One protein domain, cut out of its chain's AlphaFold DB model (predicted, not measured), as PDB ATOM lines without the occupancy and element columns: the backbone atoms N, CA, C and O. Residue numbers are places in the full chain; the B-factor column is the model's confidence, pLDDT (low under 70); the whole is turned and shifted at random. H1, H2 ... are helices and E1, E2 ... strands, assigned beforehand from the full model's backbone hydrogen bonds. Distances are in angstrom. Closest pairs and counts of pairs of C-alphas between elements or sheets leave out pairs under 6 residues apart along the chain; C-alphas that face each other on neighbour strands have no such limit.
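Overview. This is residues 337 to 460 of the 460 residues of an uncharacterized protein of Anaerotruncus colihominis (UniProt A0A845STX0). Helix H6 forms the core, with H2 and H5 packed on it and H1 and H4 farther out, H1 crossing H2 and H4 crossing H5. A small strand hairpin, E1 and E2, leads directly into H2. The printed part has 124 residues, six named helices and two named strands in the order H1 E1 E2 H2 H3 H4 H5 H6; the class is mostly helix, the sheet E1 - E2 is antiparallel. The whole is compact, with a radius of gyration of the C-alphas of 13.8 A and spans of 42 by 30 by 28 A.

Along the chain. H1, residues 337 to 347, begins at C-alpha 337 (169.295, 106.193, 213.038) and is 15.8 A long. E1 is residues 371 to 374 and E2 residues 377 to 382. H2, residues 383 to 395, is 18.9 A long. H3 is residues 399 to 402, H4 residues 417 to 424, and H5 residues 426 to 436, 14.8 A long. H6, residues 445 to 459, is 20.9 A long and ends at C-alpha 459 (177.356, 98.826, 191.230).

Arrangement. The hub H6 touches H2, the same way at a steep tilt of 58 degrees, the closest C-alphas, Ile 386 and Ala 445, 5.1 A apart. H5 and H6 form a helical hairpin, opposite ways at 37 degrees, only just steep; their closest C-alphas, Ala 433 and Ala 451, are 4.8 A apart. H6 touches H1 with residues 446 to 447 alone; the closest C-alphas, Val 340 and Pro 446, are 6.1 A apart. H1 touches H2, the closest C-alphas, Ile 344 and Leu 388, 5.6 A apart. H4 touches H5, with Val 421 and Val 429 the closest C-alphas at 6.1 A, and H3, with Tyr 401 and Gly 418 at 4.1 A. In the hairpin E1 and E2, N 372 and O 381 are 2.8 A apart, within hydrogen-bond range. In H1, H2, H4, H5 and H6 every O i to N i+4 pair is within hydrogen-bond range; H3 is too short for such a pair.

Size, cuts and confidence. The two C-alphas farthest apart, Ser 351 and Ala 423, are 42.5 A apart. The printed part has no cut. The links H1 to E1 and H3 to H4 are long. Residues 439 to 442 and residue 460 have pLDDT under 70.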
ATOM      1  N   GLU A 337     169.927 104.959 213.503       91.06
ATOM      2  CA  GLU A 337     169.295 106.193 213.038       91.06
ATOM      3  C   GLU A 337     169.671 107.400 213.919       91.06
ATOM      4  O   GLU A 337     169.983 108.471 213.400       91.06
ATOM      5  N   GLU A 338     169.671 107.239 215.246       91.75
ATOM      6  CA  GLU A 338     170.045 108.300 216.187       91.75
ATOM      7  C   GLU A 338     171.527 108.663 216.100       91.75
ATOM      8  O   GLU A 338     171.835 109.848 216.164       91.75
ATOM      9  N   LEU A 339     172.443 107.702 215.943       93.00
ATOM     10  CA  LEU A 339     173.879 107.987 215.814       93.00
ATOM     11  C   LEU A 339     174.151 108.970 214.665       93.00
ATOM     12  O   LEU A 339     174.779 110.006 214.880       93.00
ATOM     13  N   VAL A 340     173.573 108.704 213.489       94.31
ATOM     14  CA  VAL A 340     173.693 109.589 212.322       94.31
ATOM     15  C   VAL A 340     173.007 110.941 212.569       94.31
ATOM     16  O   VAL A 340     173.582 111.977 212.249       94.31
ATOM     17  N   TRP A 341     171.812 110.977 213.177       93.94
ATOM     18  CA  TRP A 341     171.144 112.254 213.482       93.94
ATOM     19  C   TRP A 341     171.892 113.104 214.518       93.94
ATOM     20  O   TRP A 341     171.933 114.318 214.351       93.94
ATOM     21  N   ASN A 342     172.533 112.506 215.530       93.00
ATOM     22  CA  ASN A 342     173.363 113.246 216.491       93.00
ATOM     23  C   ASN A 342     174.548 113.934 215.787       93.00
ATOM     24  O   ASN A 342     174.857 115.073 216.120       93.00
ATOM     25  N   TYR A 343     175.176 113.269 214.809       93.44
ATOM     26  CA  TYR A 343     176.254 113.855 214.005       93.44
ATOM     27  C   TYR A 343     175.746 114.964 213.069       93.44
ATOM     28  O   TYR A 343     176.334 116.041 213.011       93.44
ATOM     29  N   ILE A 344     174.615 114.748 212.381       92.75
ATOM     30  CA  ILE A 344     173.987 115.799 211.561       92.75
ATOM     31  C   ILE A 344     173.680 117.028 212.426       92.75
ATOM     32  O   ILE A 344     173.946 118.150 212.002       92.75
ATOM     33  N   GLU A 345     173.136 116.836 213.631       90.44
ATOM     34  CA  GLU A 345     172.810 117.930 214.547       90.44
ATOM     35  C   GLU A 345     174.063 118.627 215.107       90.44
ATOM     36  O   GLU A 345     174.023 119.847 215.240       90.44
ATOM     37  N   SER A 346     175.185 117.933 215.366       89.12
ATOM     38  CA  SER A 346     176.432 118.594 215.796       89.12
ATOM     39  C   SER A 346     177.095 119.392 214.673       89.12
ATOM     40  O   SER A 346     177.413 120.567 214.863       89.12
ATOM     41  N   GLU A 347     177.245 118.800 213.486       88.19
ATOM     42  CA  GLU A 347     177.904 119.454 212.348       88.19
ATOM     43  C   GLU A 347     177.050 120.561 211.712       88.19
ATOM     44  O   GLU A 347     177.591 121.496 211.127       88.19
ATOM     45  N   SER A 348     175.725 120.548 211.905       81.12
ATOM     46  CA  SER A 348     174.852 121.670 211.506       81.12
ATOM     47  C   SER A 348     175.132 122.978 212.269       81.12
ATOM     48  O   SER A 348     174.624 124.025 211.869       81.12
ATOM     49  N   PHE A 349     175.929 122.938 213.345       75.69
ATOM     50  CA  PHE A 349     176.442 124.120 214.049       75.69
ATOM     51  C   PHE A 349     177.936 124.389 213.794       75.69
ATOM     52  O   PHE A 349     178.485 125.329 214.377       75.69
ATOM     53  N   SER A 350     178.602 123.608 212.933       79.81
ATOM     54  CA  SER A 350     179.971 123.916 212.513       79.81
ATOM     55  C   SER A 350     180.011 125.211 211.689       79.81
ATOM     56  O   SER A 350     179.036 125.611 211.051       79.81
ATOM     57  N   SER A 351     181.163 125.886 211.710       73.62
ATOM     58  CA  SER A 351     181.431 127.041 210.838       73.62
ATOM     59  C   SER A 351     181.962 126.636 209.458       73.62
ATOM     60  O   SER A 351     182.169 127.505 208.609       73.62
ATOM     61  N   ASP A 352     182.221 125.344 209.239       79.50
ATOM     62  CA  ASP A 352     182.845 124.848 208.016       79.50
ATOM     63  C   ASP A 352     181.871 124.830 206.819       79.50
ATOM     64  O   ASP A 352     180.681 124.532 206.965       79.50
ATOM     65  N   PRO A 353     182.344 125.151 205.599       81.94
ATOM     66  CA  PRO A 353     181.489 125.217 204.421       81.94
ATOM     67  C   PRO A 353     181.062 123.815 203.966       81.94
ATOM     68  O   PRO A 353     181.883 123.011 203.529       81.94
ATOM     69  N   ILE A 354     179.755 123.541 203.997       86.31
ATOM     70  CA  ILE A 354     179.194 122.246 203.589       86.31
ATOM     71  C   ILE A 354     179.318 122.060 202.067       86.31
ATOM     72  O   ILE A 354     178.551 122.631 201.288       86.31
ATOM     73  N   VAL A 355     180.279 121.233 201.646       89.50
ATOM     74  CA  VAL A 355     180.500 120.844 200.244       89.50
ATOM     75  C   VAL A 355     179.699 119.582 199.923       89.50
ATOM     76  O   VAL A 355     179.869 118.558 200.579       89.50
ATOM     77  N   LEU A 356     178.844 119.646 198.901       92.12
ATOM     78  CA  LEU A 356     178.061 118.503 198.417       92.12
ATOM     79  C   LEU A 356     178.889 117.645 197.442       92.12
ATOM     80  O   LEU A 356     179.525 118.187 196.538       92.12
ATOM     81  N   ASP A 357     178.858 116.320 197.593       90.69
ATOM     82  CA  ASP A 357     179.585 115.391 196.718       90.69
ATOM     83  C   ASP A 357     178.873 115.227 195.352       90.69
ATOM     84  O   ASP A 357     177.756 114.695 195.295       90.69
ATOM     85  N   PRO A 358     179.501 115.608 194.220       89.31
ATOM     86  CA  PRO A 358     178.894 115.499 192.892       89.31
ATOM     87  C   PRO A 358     178.582 114.058 192.441       89.31
ATOM     88  O   PRO A 358     177.906 113.886 191.427       89.31
ATOM     89  N   ARG A 359     179.021 113.013 193.163       88.94
ATOM     90  CA  ARG A 359     178.559 111.625 192.948       88.94
ATOM     91  C   ARG A 359     177.087 111.429 193.307       88.94
ATOM     92  O   ARG A 359     176.392 110.648 192.660       88.94
ATOM     93  N   PHE A 360     176.624 112.108 194.356       87.69
ATOM     94  CA  PHE A 360     175.305 111.903 194.963       87.69
ATOM     95  C   PHE A 360     174.354 113.087 194.734       87.69
ATOM     96  O   PHE A 360     173.132 112.914 194.754       87.69
ATOM     97  N   PHE A 361     174.902 114.277 194.472       91.62
ATOM     98  CA  PHE A 361     174.164 115.525 194.287       91.62
ATOM     99  C   PHE A 361     174.219 115.991 192.823       91.62
ATOM    100  O   PHE A 361     175.203 116.569 192.368       91.62
ATOM    101  N   GLY A 362     173.141 115.721 192.078       86.75
ATOM    102  CA  GLY A 362     172.964 116.177 190.693       86.75
ATOM    103  C   GLY A 362     172.472 117.627 190.572       86.75
ATOM    104  O   GLY A 362     172.285 118.321 191.568       86.75
ATOM    105  N   GLU A 363     172.199 118.070 189.340       86.00
ATOM    106  CA  GLU A 363     171.856 119.468 189.002       86.00
ATOM    107  C   GLU A 363     170.666 120.050 189.799       86.00
ATOM    108  O   GLU A 363     170.688 121.226 190.163       86.00
ATOM    109  N   GLU A 364     169.659 119.229 190.139       86.62
ATOM    110  CA  GLU A 364     168.508 119.638 190.970       86.62
ATOM    111  C   GLU A 364     168.887 119.947 192.439       86.62
ATOM    112  O   GLU A 364     168.159 120.662 193.129       86.62
ATOM    113  N   ASN A 365     170.021 119.429 192.928       91.00
ATOM    114  CA  ASN A 365     170.377 119.335 194.351       91.00
ATOM    115  C   ASN A 365     171.673 120.095 194.694       91.00
ATOM    116  O   ASN A 365     172.512 119.615 195.450       91.00
ATOM    117  N   THR A 366     171.841 121.291 194.132       91.19
ATOM    118  CA  THR A 366     173.091 122.079 194.172       91.19
ATOM    119  C   THR A 366     173.247 123.033 195.366       91.19
ATOM    120  O   THR A 366     174.333 123.563 195.579       91.19
ATOM    121  N   ASP A 367     172.194 123.271 196.155       90.50
ATOM    122  CA  ASP A 367     172.203 124.205 197.295       90.50
ATOM    123  C   ASP A 367     172.080 123.437 198.627       90.50
ATOM    124  O   ASP A 367     171.017 122.852 198.859       90.50
ATOM    125  N   PRO A 368     173.095 123.454 199.519       90.56
ATOM    126  CA  PRO A 368     173.082 122.706 200.779       90.56
ATOM    127  C   PRO A 368     171.851 122.950 201.661       90.56
ATOM    128  O   PRO A 368     171.397 122.035 202.348       90.56
ATOM    129  N   PHE A 369     171.281 124.156 201.646       90.31
ATOM    130  CA  PHE A 369     170.198 124.566 202.546       90.31
ATOM    131  C   PHE A 369     168.800 124.392 201.935       90.31
ATOM    132  O   PHE A 369     167.794 124.555 202.631       90.31
ATOM    133  N   LYS A 370     168.706 124.015 200.653       92.44
ATOM    134  CA  LYS A 370     167.438 123.619 200.022       92.44
ATOM    135  C   LYS A 370     167.083 122.157 200.312       92.44
ATOM    136  O   LYS A 370     167.910 121.342 200.717       92.44
ATOM    137  N   ALA A 371     165.807 121.839 200.091       90.56
ATOM    138  CA  ALA A 371     165.307 120.470 200.131       90.56
ATOM    139  C   ALA A 371     165.870 119.640 198.967       90.56
ATOM    140  O   ALA A 371     165.956 120.144 197.848       90.56
ATOM    141  N   PHE A 372     166.175 118.373 199.234       90.62
ATOM    142  CA  PHE A 372     166.636 117.401 198.248       90.62
ATOM    143  C   PHE A 372     165.477 116.935 197.356       90.62
ATOM    144  O   PHE A 372     164.373 116.663 197.847       90.62
ATOM    145  N   PHE A 373     165.726 116.816 196.056       89.19
ATOM    146  CA  PHE A 373     164.801 116.358 195.023       89.19
ATOM    147  C   PHE A 373     165.177 114.959 194.522       89.19
ATOM    148  O   PHE A 373     166.349 114.632 194.340       89.19
ATOM    149  N   ILE A 374     164.159 114.133 194.274       85.75
ATOM    150  CA  ILE A 374     164.283 112.814 193.644       85.75
ATOM    151  C   ILE A 374     163.411 112.815 192.393       85.75
ATOM    152  O   ILE A 374     162.188 112.706 192.496       85.75
ATOM    153  N   GLU A 375     164.031 112.901 191.215       83.19
ATOM    154  CA  GLU A 375     163.331 112.833 189.922       83.19
ATOM    155  C   GLU A 375     162.249 113.932 189.836       83.19
ATOM    156  O   GLU A 375     161.059 113.640 189.690       83.19
ATOM    157  N   GLY A 376     162.642 115.193 190.061       82.75
ATOM    158  CA  GLY A 376     161.733 116.344 190.139       82.75
ATOM    159  C   GLY A 376     160.831 116.410 191.383       82.75
ATOM    160  O   GLY A 376     160.127 117.402 191.581       82.75
ATOM    161  N   ARG A 377     160.825 115.396 192.262       84.69
ATOM    162  CA  ARG A 377     159.970 115.372 193.466       84.69
ATOM    163  C   ARG A 377     160.721 115.866 194.698       84.69
ATOM    164  O   ARG A 377     161.627 115.197 195.191       84.69
ATOM    165  N   LYS A 378     160.287 117.008 195.234       86.69
ATOM    166  CA  LYS A 378     160.778 117.589 196.493       86.69
ATOM    167  C   LYS A 378     160.542 116.641 197.679       86.69
ATOM    168  O   LYS A 378     159.408 116.235 197.928       86.69
ATOM    169  N   THR A 379     161.588 116.340 198.444       88.31
ATOM    170  CA  THR A 379     161.502 115.554 199.690       88.31
ATOM    171  C   THR A 379     161.351 116.454 200.929       88.31
ATOM    172  O   THR A 379     161.192 117.673 200.822       88.31
ATOM    173  N   LYS A 380     161.374 115.859 202.133       87.12
ATOM    174  CA  LYS A 380     161.442 116.583 203.420       87.12
ATOM    175  C   LYS A 380     162.852 116.602 204.033       87.12
ATOM    176  O   LYS A 380     162.993 117.038 205.172       87.12
ATOM    177  N   MET A 381     163.851 116.113 203.299       90.38
ATOM    178  CA  MET A 381     165.266 116.129 203.676       90.38
ATOM    179  C   MET A 381     165.937 117.342 203.030       90.38
ATOM    180  O   MET A 381     165.539 117.746 201.936       90.38
ATOM    181  N   LEU A 382     166.939 117.921 203.682       92.00
ATOM    182  CA  LEU A 382     167.775 118.987 203.126       92.00
ATOM    183  C   LEU A 382     169.054 118.401 202.518       92.00
ATOM    184  O   LEU A 382     169.491 117.316 202.905       92.00
ATOM    185  N   ASN A 383     169.659 119.110 201.564       92.75
ATOM    186  CA  ASN A 383     170.845 118.606 200.870       92.75
ATOM    187  C   ASN A 383     172.021 118.377 201.844       92.75
ATOM    188  O   ASN A 383     172.662 117.328 201.790       92.75
ATOM    189  N   HIS A 384     172.239 119.277 202.812       93.38
ATOM    190  CA  HIS A 384     173.253 119.083 203.855       93.38
ATOM    191  C   HIS A 384     172.964 117.913 204.807       93.38
ATOM    192  O   HIS A 384     173.901 117.223 205.190       93.38
ATOM    193  N   GLU A 385     171.702 117.634 205.163       93.81
ATOM    194  CA  GLU A 385     171.362 116.489 206.032       93.81
ATOM    195  C   GLU A 385     171.819 115.165 205.408       93.81
ATOM    196  O   GLU A 385     172.286 114.271 206.108       93.81
ATOM    197  N   ILE A 386     171.709 115.050 204.081       93.69
ATOM    198  CA  ILE A 386     172.162 113.873 203.334       93.69
ATOM    199  C   ILE A 386     173.690 113.878 203.187       93.69
ATOM    200  O   ILE A 386     174.298 112.823 203.330       93.69
ATOM    201  N   GLN A 387     174.327 115.031 202.961       95.06
ATOM    202  CA  GLN A 387     175.792 115.116 202.863       95.06
ATOM    203  C   GLN A 387     176.486 114.749 204.184       95.06
ATOM    204  O   GLN A 387     177.462 114.002 204.176       95.06
ATOM    205  N   LEU A 388     175.963 115.224 205.316       94.44
ATOM    206  CA  LEU A 388     176.468 114.885 206.647       94.44
ATOM    207  C   LEU A 388     176.190 113.410 206.991       94.44
ATOM    208  O   LEU A 388     177.064 112.731 207.523       94.44
ATOM    209  N   ALA A 389     175.025 112.872 206.607       95.06
ATOM    210  CA  ALA A 389     174.750 111.437 206.724       95.06
ATOM    211  C   ALA A 389     175.719 110.573 205.892       95.06
ATOM    212  O   ALA A 389     176.144 109.516 206.355       95.06
ATOM    213  N   LEU A 390     176.075 111.013 204.679       94.94
ATOM    214  CA  LEU A 390     177.041 110.328 203.816       94.94
ATOM    215  C   LEU A 390     178.445 110.335 204.428       94.94
ATOM    216  O   LEU A 390     179.057 109.274 204.491       94.94
ATOM    217  N   ALA A 391     178.919 111.484 204.922       94.31
ATOM    218  CA  ALA A 391     180.228 111.598 205.570       94.31
ATOM    219  C   ALA A 391     180.349 110.644 206.772       94.31
ATOM    220  O   ALA A 391     181.236 109.792 206.803       94.31
ATOM    221  N   TYR A 392     179.385 110.695 207.700       95.25
ATOM    222  CA  TYR A 392     179.374 109.821 208.874       95.25
ATOM    223  C   TYR A 392     179.349 108.330 208.509       95.25
ATOM    224  O   TYR A 392     180.074 107.535 209.097       95.25
ATOM    225  N   LEU A 393     178.539 107.928 207.523       95.38
ATOM    226  CA  LEU A 393     178.434 106.524 207.109       95.38
ATOM    227  C   LEU A 393     179.620 106.042 206.253       95.38
ATOM    228  O   LEU A 393     179.823 104.834 206.130       95.38
ATOM    229  N   GLN A 394     180.415 106.949 205.681       93.88
ATOM    230  CA  GLN A 394     181.697 106.619 205.050       93.88
ATOM    231  C   GLN A 394     182.795 106.369 206.098       93.88
ATOM    232  O   GLN A 394     183.605 105.460 205.910       93.88
ATOM    233  N   GLU A 395     182.791 107.107 207.214       94.00
ATOM    234  CA  GLU A 395     183.686 106.866 208.360       94.00
ATOM    235  C   GLU A 395     183.248 105.655 209.211       94.00
ATOM    236  O   GLU A 395     184.092 104.901 209.698       94.00
ATOM    237  N   HIS A 396     181.935 105.417 209.318       93.94
ATOM    238  CA  HIS A 396     181.308 104.334 210.089       93.94
ATOM    239  C   HIS A 396     180.488 103.373 209.193       93.94
ATOM    240  O   HIS A 396     179.250 103.342 209.249       93.94
ATOM    241  N   PRO A 397     181.150 102.568 208.333       91.38
ATOM    242  CA  PRO A 397     180.487 101.704 207.352       91.38
ATOM    243  C   PRO A 397     179.786 100.477 207.961       91.38
ATOM    244  O   PRO A 397     179.076  99.760 207.255       91.38
ATOM    245  N   ASP A 398     179.986 100.210 209.249       90.50
ATOM    246  CA  ASP A 398     179.261  99.225 210.052       90.50
ATOM    247  C   ASP A 398     177.829  99.690 210.364       90.50
ATOM    248  O   ASP A 398     176.877  98.923 210.188       90.50
ATOM    249  N   VAL A 399     177.647 100.973 210.706       93.50
ATOM    250  CA  VAL A 399     176.338 101.582 211.021       93.50
ATOM    251  C   VAL A 399     175.349 101.445 209.854       93.50
ATOM    252  O   VAL A 399     174.156 101.222 210.082       93.50
ATOM    253  N   ILE A 400     175.841 101.462 208.606       92.62
ATOM    254  CA  ILE A 400     175.055 101.211 207.381       92.62
ATOM    255  C   ILE A 400     174.207  99.935 207.502       92.62
ATOM    256  O   ILE A 400     173.040  99.929 207.110       92.62
ATOM    257  N   TYR A 401     174.768  98.855 208.052       91.38
ATOM    258  CA  TYR A 401     174.103  97.552 208.133       91.38
ATOM    259  C   TYR A 401     173.083  97.456 209.279       91.38
ATOM    260  O   TYR A 401     172.219  96.575 209.255       91.38
ATOM    261  N   HIS A 402     173.138  98.374 210.246       92.50
ATOM    262  CA  HIS A 402     172.211  98.445 211.377       92.50
ATOM    263  C   HIS A 402     171.014  99.380 211.133       92.50
ATOM    264  O   HIS A 402     169.986  99.228 211.794       92.50
ATOM    265  N   LEU A 403     171.106 100.296 210.161       92.06
ATOM    266  CA  LEU A 403     169.993 101.150 209.732       92.06
ATOM    267  C   LEU A 403     168.837 100.334 209.129       92.06
ATOM    268  O   LEU A 403     169.047  99.388 208.360       92.06
ATOM    269  N   LYS A 404     167.598 100.720 209.453       90.25
ATOM    270  CA  LYS A 404     166.382 100.053 208.964       90.25
ATOM    271  C   LYS A 404     166.006 100.489 207.555       90.25
ATOM    272  O   LYS A 404     166.084 101.660 207.192       90.25
ATOM    273  N   TYR A 405     165.504  99.547 206.766       87.88
ATOM    274  CA  TYR A 405     164.950  99.845 205.454       87.88
ATOM    275  C   TYR A 405     163.644 100.657 205.601       87.88
ATOM    276  O   TYR A 405     162.733 100.228 206.315       87.88
ATOM    277  N   PRO A 406     163.489 101.819 204.933       83.94
ATOM    278  CA  PRO A 406     162.452 102.802 205.271       83.94
ATOM    279  C   PRO A 406     161.024 102.431 204.827       83.94
ATOM    280  O   PRO A 406     160.086 103.196 205.068       83.94
ATOM    281  N   ALA A 407     160.814 101.282 204.178       82.75
ATOM    282  CA  ALA A 407     159.478 100.834 203.792       82.75
ATOM    283  C   ALA A 407     158.723 100.196 204.969       82.75
ATOM    284  O   ALA A 407     159.194  99.259 205.604       82.75
ATOM    285  N   THR A 408     157.484 100.634 205.192       76.94
ATOM    286  CA  THR A 408     156.576 100.050 206.199       76.94
ATOM    287  C   THR A 408     155.750  98.871 205.674       76.94
ATOM    288  O   THR A 408     154.998  98.264 206.431       76.94
ATOM    289  N   GLN A 409     155.866  98.538 204.382       75.38
ATOM    290  CA  GLN A 409     155.160  97.433 203.725       75.38
ATOM    291  C   GLN A 409     156.032  96.793 202.631       75.38
ATOM    292  O   GLN A 409     156.875  97.456 202.028       75.38
ATOM    293  N   GLY A 410     155.795  95.508 202.348       79.75
ATOM    294  CA  GLY A 410     156.515  94.737 201.329       79.75
ATOM    295  C   GLY A 410     157.631  93.851 201.893       79.75
ATOM    296  O   GLY A 410     157.843  93.774 203.099       79.75
ATOM    297  N   ALA A 411     158.356  93.164 201.006       79.44
ATOM    298  CA  ALA A 411     159.284  92.076 201.352       79.44
ATOM    299  C   ALA A 411     160.574  92.496 202.098       79.44
ATOM    300  O   ALA A 411     161.457  91.660 202.293       79.44
ATOM    301  N   PHE A 412     160.697  93.766 202.477       82.00
ATOM    302  CA  PHE A 412     161.835  94.357 203.194       82.00
ATOM    303  C   PHE A 412     161.396  95.141 204.443       82.00
ATOM    304  O   PHE A 412     162.219  95.784 205.084       82.00
ATOM    305  N   ALA A 413     160.098  95.153 204.759       83.94
ATOM    306  CA  ALA A 413     159.564  96.005 205.811       83.94
ATOM    307  C   ALA A 413     160.023  95.547 207.200       83.94
ATOM    308  O   ALA A 413     159.851  94.384 207.560       83.94
ATOM    309  N   GLY A 414     160.582  96.481 207.972       82.88
ATOM    310  CA  GLY A 414     161.093  96.228 209.321       82.88
ATOM    311  C   GLY A 414     162.476  95.571 209.395       82.88
ATOM    312  O   GLY A 414     162.968  95.416 210.507       82.88
ATOM    313  N   LEU A 415     163.099  95.228 208.260       88.31
ATOM    314  CA  LEU A 415     164.458  94.676 208.211       88.31
ATOM    315  C   LEU A 415     165.530  95.777 208.210       88.31
ATOM    316  O   LEU A 415     165.283  96.880 207.711       88.31
ATOM    317  N   THR A 416     166.736  95.468 208.684       91.69
ATOM    318  CA  THR A 416     167.930  96.301 208.455       91.69
ATOM    319  C   THR A 416     168.549  96.052 207.081       91.69
ATOM    320  O   THR A 416     168.307  95.026 206.438       91.69
ATOM    321  N   PHE A 417     169.397  96.971 206.613       88.94
ATOM    322  CA  PHE A 417     170.181  96.726 205.400       88.94
ATOM    323  C   PHE A 417     171.110  95.506 205.536       88.94
ATOM    324  O   PHE A 417     171.284  94.784 204.557       88.94
ATOM    325  N   GLY A 418     171.642  95.219 206.731       89.12
ATOM    326  CA  GLY A 418     172.396  93.994 207.029       89.12
ATOM    327  C   GLY A 418     171.580  92.726 206.787       89.12
ATOM    328  O   GLY A 418     171.985  91.883 205.989       89.12
ATOM    329  N   GLU A 419     170.384  92.633 207.369       88.81
ATOM    330  CA  GLU A 419     169.485  91.486 207.168       88.81
ATOM    331  C   GLU A 419     169.098  91.300 205.688       88.81
ATOM    332  O   GLU A 419     168.950  90.174 205.215       88.81
ATOM    333  N   ILE A 420     168.960  92.391 204.925       86.62
ATOM    334  CA  ILE A 420     168.668  92.339 203.482       86.62
ATOM    335  C   ILE A 420     169.877  91.828 202.681       86.62
ATOM    336  O   ILE A 420     169.698  91.007 201.776       86.62
ATOM    337  N   VAL A 421     171.089  92.284 203.016       85.94
ATOM    338  CA  VAL A 421     172.351  91.834 202.404       85.94
ATOM    339  C   VAL A 421     172.558  90.340 202.654       85.94
ATOM    340  O   VAL A 421     172.762  89.592 201.696       85.94
ATOM    341  N   GLU A 422     172.447  89.891 203.906       84.00
ATOM    342  CA  GLU A 422     172.657  88.491 204.292       84.00
ATOM    343  C   GLU A 422     171.586  87.553 203.724       84.00
ATOM    344  O   GLU A 422     171.912  86.512 203.152       84.00
ATOM    345  N   ALA A 423     170.303  87.909 203.842       75.75
ATOM    346  CA  ALA A 423     169.221  86.999 203.475       75.75
ATOM    347  C   ALA A 423     168.976  86.895 201.959       75.75
ATOM    348  O   ALA A 423     168.303  85.955 201.527       75.75
ATOM    349  N   LYS A 424     169.427  87.873 201.151       72.56
ATOM    350  CA  LYS A 424     169.034  87.975 199.727       72.56
ATOM    351  C   LYS A 424     170.130  88.398 198.739       72.56
ATOM    352  O   LYS A 424     169.904  88.267 197.537       72.56
ATOM    353  N   GLY A 425     171.303  88.838 199.198       77.50
ATOM    354  CA  GLY A 425     172.463  89.115 198.343       77.50
ATOM    355  C   GLY A 425     172.409  90.419 197.530       77.50
ATOM    356  O   GLY A 425     171.380  91.091 197.428       77.50
ATOM    357  N   GLY A 426     173.558  90.780 196.943       73.38
ATOM    358  CA  GLY A 426     173.836  92.113 196.383       73.38
ATOM    359  C   GLY A 426     172.831  92.626 195.346       73.38
ATOM    360  O   GLY A 426     172.365  93.754 195.468       73.38
ATOM    361  N   ASP A 427     172.410  91.803 194.379       77.19
ATOM    362  CA  ASP A 427     171.426  92.213 193.358       77.19
ATOM    363  C   ASP A 427     170.080  92.640 193.961       77.19
ATOM    364  O   ASP A 427     169.394  93.523 193.438       77.19
ATOM    365  N   VAL A 428     169.698  92.038 195.088       78.38
ATOM    366  CA  VAL A 428     168.468  92.384 195.803       78.38
ATOM    367  C   VAL A 428     168.668  93.639 196.658       78.38
ATOM    368  O   VAL A 428     167.724  94.411 196.818       78.38
ATOM    369  N   VAL A 429     169.893  93.914 197.121       77.56
ATOM    370  CA  VAL A 429     170.254  95.190 197.763       77.56
ATOM    371  C   VAL A 429     170.210  96.341 196.755       77.56
ATOM    372  O   VAL A 429     169.630  97.377 197.071       77.56
ATOM    373  N   LYS A 430     170.692  96.154 195.515       78.62
ATOM    374  CA  LYS A 430     170.516  97.138 194.423       78.62
ATOM    375  C   LYS A 430     169.042  97.453 194.185       78.62
ATOM    376  O   LYS A 430     168.642  98.615 194.123       78.62
ATOM    377  N   GLN A 431     168.207  96.415 194.088       79.94
ATOM    378  CA  GLN A 431     166.761  96.578 193.914       79.94
ATOM    379  C   GLN A 431     166.109  97.269 195.117       79.94
ATOM    380  O   GLN A 431     165.220  98.095 194.918       79.94
ATOM    381  N   ALA A 432     166.558  96.981 196.342       77.00
ATOM    382  CA  ALA A 432     166.115  97.676 197.544       77.00
ATOM    383  C   ALA A 432     166.514  99.161 197.499       77.00
ATOM    384  O   ALA A 432     165.637 100.009 197.621       77.00
ATOM    385  N   ALA A 433     167.776  99.500 197.220       79.38
ATOM    386  CA  ALA A 433     168.255 100.881 197.102       79.38
ATOM    387  C   ALA A 433     167.518 101.678 196.003       79.38
ATOM    388  O   ALA A 433     167.064 102.801 196.236       79.38
ATOM    389  N   ALA A 434     167.291 101.074 194.833       77.62
ATOM    390  CA  ALA A 434     166.519 101.684 193.750       77.62
ATOM    391  C   ALA A 434     165.024 101.844 194.098       77.62
ATOM    392  O   ALA A 434     164.416 102.871 193.790       77.62
ATOM    393  N   ALA A 435     164.415 100.857 194.767       77.50
ATOM    394  CA  ALA A 435     163.034 100.943 195.244       77.50
ATOM    395  C   ALA A 435     162.873 101.944 196.399       77.50
ATOM    396  O   ALA A 435     161.804 102.547 196.532       77.50
ATOM    397  N   CYS A 436     163.933 102.155 197.183       74.69
ATOM    398  CA  CYS A 436     164.012 103.064 198.322       74.69
ATOM    399  C   CYS A 436     163.518 104.476 197.957       74.69
ATOM    400  O   CYS A 436     162.751 105.069 198.715       74.69
ATOM    401  N   LYS A 437     163.812 104.937 196.725       70.44
ATOM    402  CA  LYS A 437     163.305 106.184 196.102       70.44
ATOM    403  C   LYS A 437     161.805 106.449 196.303       70.44
ATOM    404  O   LYS A 437     161.380 107.600 196.288       70.44
ATOM    405  N   LYS A 438     160.987 105.403 196.466       71.69
ATOM    406  CA  LYS A 438     159.525 105.493 196.638       71.69
ATOM    407  C   LYS A 438     159.077 105.738 198.085       71.69
ATOM    408  O   LYS A 438     157.913 106.066 198.289       71.69
ATOM    409  N   TYR A 439     159.961 105.578 199.071       66.44
ATOM    410  CA  TYR A 439     159.614 105.551 200.499       66.44
ATOM    411  C   TYR A 439     160.080 106.787 201.290       66.44
ATOM    412  O   TYR A 439     159.644 106.980 202.422       66.44
ATOM    413  N   TYR A 440     160.887 107.675 200.697       68.12
ATOM    414  CA  TYR A 440     161.472 108.859 201.351       68.12
ATOM    415  C   TYR A 440     160.503 110.040 201.593       68.12
ATOM    416  O   TYR A 440     160.876 111.212 201.525       68.12
ATOM    417  N   ALA A 441     159.242 109.752 201.910       57.69
ATOM    418  CA  ALA A 441     158.219 110.742 202.252       57.69
ATOM    419  C   ALA A 441     158.346 111.243 203.714       57.69
ATOM    420  O   ALA A 441     157.374 111.259 204.471       57.69
ATOM    421  N   GLY A 442     159.548 111.651 204.135       66.94
ATOM    422  CA  GLY A 442     159.856 112.056 205.511       66.94
ATOM    423  C   GLY A 442     161.280 112.596 205.677       66.94
ATOM    424  O   GLY A 442     162.013 112.708 204.697       66.94
ATOM    425  N   LYS A 443     161.675 112.921 206.915       80.81
ATOM    426  CA  LYS A 443     163.092 113.092 207.272       80.81
ATOM    427  C   LYS A 443     163.703 111.704 207.468       80.81
ATOM    428  O   LYS A 443     163.475 111.076 208.499       80.81
ATOM    429  N   LYS A 444     164.387 111.211 206.436       88.44
ATOM    430  CA  LYS A 444     164.973 109.861 206.355       88.44
ATOM    431  C   LYS A 444     166.367 109.894 205.713       88.44
ATOM    432  O   LYS A 444     166.690 109.079 204.855       88.44
ATOM    433  N   ALA A 445     167.157 110.906 206.089       90.81
ATOM    434  CA  ALA A 445     168.485 111.154 205.532       90.81
ATOM    435  C   ALA A 445     169.506 110.038 205.849       90.81
ATOM    436  O   ALA A 445     170.203 109.643 204.914       90.81
ATOM    437  N   PRO A 446     169.556 109.448 207.066       93.62
ATOM    438  CA  PRO A 446     170.417 108.292 207.341       93.62
ATOM    439  C   PRO A 446     170.112 107.102 206.426       93.62
ATOM    440  O   PRO A 446     171.006 106.545 205.794       93.62
ATOM    441  N   GLU A 447     168.833 106.747 206.286       91.56
ATOM    442  CA  GLU A 447     168.400 105.626 205.450       91.56
ATOM    443  C   GLU A 447     168.560 105.916 203.948       91.56
ATOM    444  O   GLU A 447     168.756 104.991 203.158       91.56
ATOM    445  N   TYR A 448     168.512 107.195 203.550       90.50
ATOM    446  CA  TYR A 448     168.815 107.647 202.191       90.50
ATOM    447  C   TYR A 448     170.305 107.498 201.860       90.50
ATOM    448  O   TYR A 448     170.656 106.888 200.849       90.50
ATOM    449  N   ALA A 449     171.179 108.010 202.728       92.62
ATOM    450  CA  ALA A 449     172.629 107.931 202.573       92.62
ATOM    451  C   ALA A 449     173.130 106.477 202.589       92.62
ATOM    452  O   ALA A 449     173.907 106.088 201.720       92.62
ATOM    453  N   ALA A 450     172.609 105.637 203.491       92.75
ATOM    454  CA  ALA A 450     172.901 104.203 203.508       92.75
ATOM    455  C   ALA A 450     172.532 103.517 202.182       92.75
ATOM    456  O   ALA A 450     173.332 102.763 201.630       92.75
ATOM    457  N   ALA A 451     171.353 103.811 201.622       89.94
ATOM    458  CA  ALA A 451     170.938 103.256 200.337       89.94
ATOM    459  C   ALA A 451     171.811 103.737 199.161       89.94
ATOM    460  O   ALA A 451     172.058 102.954 198.246       89.94
ATOM    461  N   LEU A 452     172.294 104.987 199.181       89.56
ATOM    462  CA  LEU A 452     173.239 105.501 198.181       89.56
ATOM    463  C   LEU A 452     174.596 104.786 198.246       89.56
ATOM    464  O   LEU A 452     175.074 104.302 197.223       89.56
ATOM    465  N   LEU A 453     175.190 104.682 199.438       91.12
ATOM    466  CA  LEU A 453     176.490 104.031 199.636       91.12
ATOM    467  C   LEU A 453     176.425 102.534 199.311       91.12
ATOM    468  O   LEU A 453     177.362 101.981 198.741       91.12
ATOM    469  N   LEU A 454     175.305 101.870 199.612       88.88
ATOM    470  CA  LEU A 454     175.077 100.482 199.206       88.88
ATOM    471  C   LEU A 454     174.880 100.342 197.691       88.88
ATOM    472  O   LEU A 454     175.348  99.355 197.129       88.88
ATOM    473  N   ALA A 455     174.240 101.303 197.016       86.00
ATOM    474  CA  ALA A 455     174.157 101.301 195.556       86.00
ATOM    475  C   ALA A 455     175.555 101.430 194.924       86.00
ATOM    476  O   ALA A 455     175.944 100.542 194.171       86.00
ATOM    477  N   GLU A 456     176.348 102.440 195.310       86.56
ATOM    478  CA  GLU A 456     177.736 102.616 194.835       86.56
ATOM    479  C   GLU A 456     178.583 101.356 195.096       86.56
ATOM    480  O   GLU A 456     179.237 100.844 194.190       86.56
ATOM    481  N   LYS A 457     178.505 100.791 196.310       85.44
ATOM    482  CA  LYS A 457     179.270  99.603 196.726       85.44
ATOM    483  C   LYS A 457     178.910  98.315 195.976       85.44
ATOM    484  O   LYS A 457     179.745  97.414 195.923       85.44
ATOM    485  N   PHE A 458     177.692  98.191 195.445       79.25
ATOM    486  CA  PHE A 458     177.275  97.014 194.675       79.25
ATOM    487  C   PHE A 458     177.274  97.244 193.153       79.25
ATOM    488  O   PHE A 458     177.294  96.261 192.415       79.25
ATOM    489  N   ASP A 459     177.238  98.487 192.661       70.81
ATOM    490  CA  ASP A 459     177.356  98.826 191.230       70.81
ATOM    491  C   ASP A 459     178.809  98.937 190.717       70.81
ATOM    492  O   ASP A 459     179.005  99.087 189.508       70.81
ATOM    493  N   ALA A 460     179.799  98.799 191.608       49.25
ATOM    494  CA  ALA A 460     181.231  98.669 191.307       49.25
ATOM    495  C   ALA A 460     181.662  97.250 190.863       49.25
ATOM    496  O   ALA A 460     181.061  96.260 191.343       49.25
TER     497      ALA A 460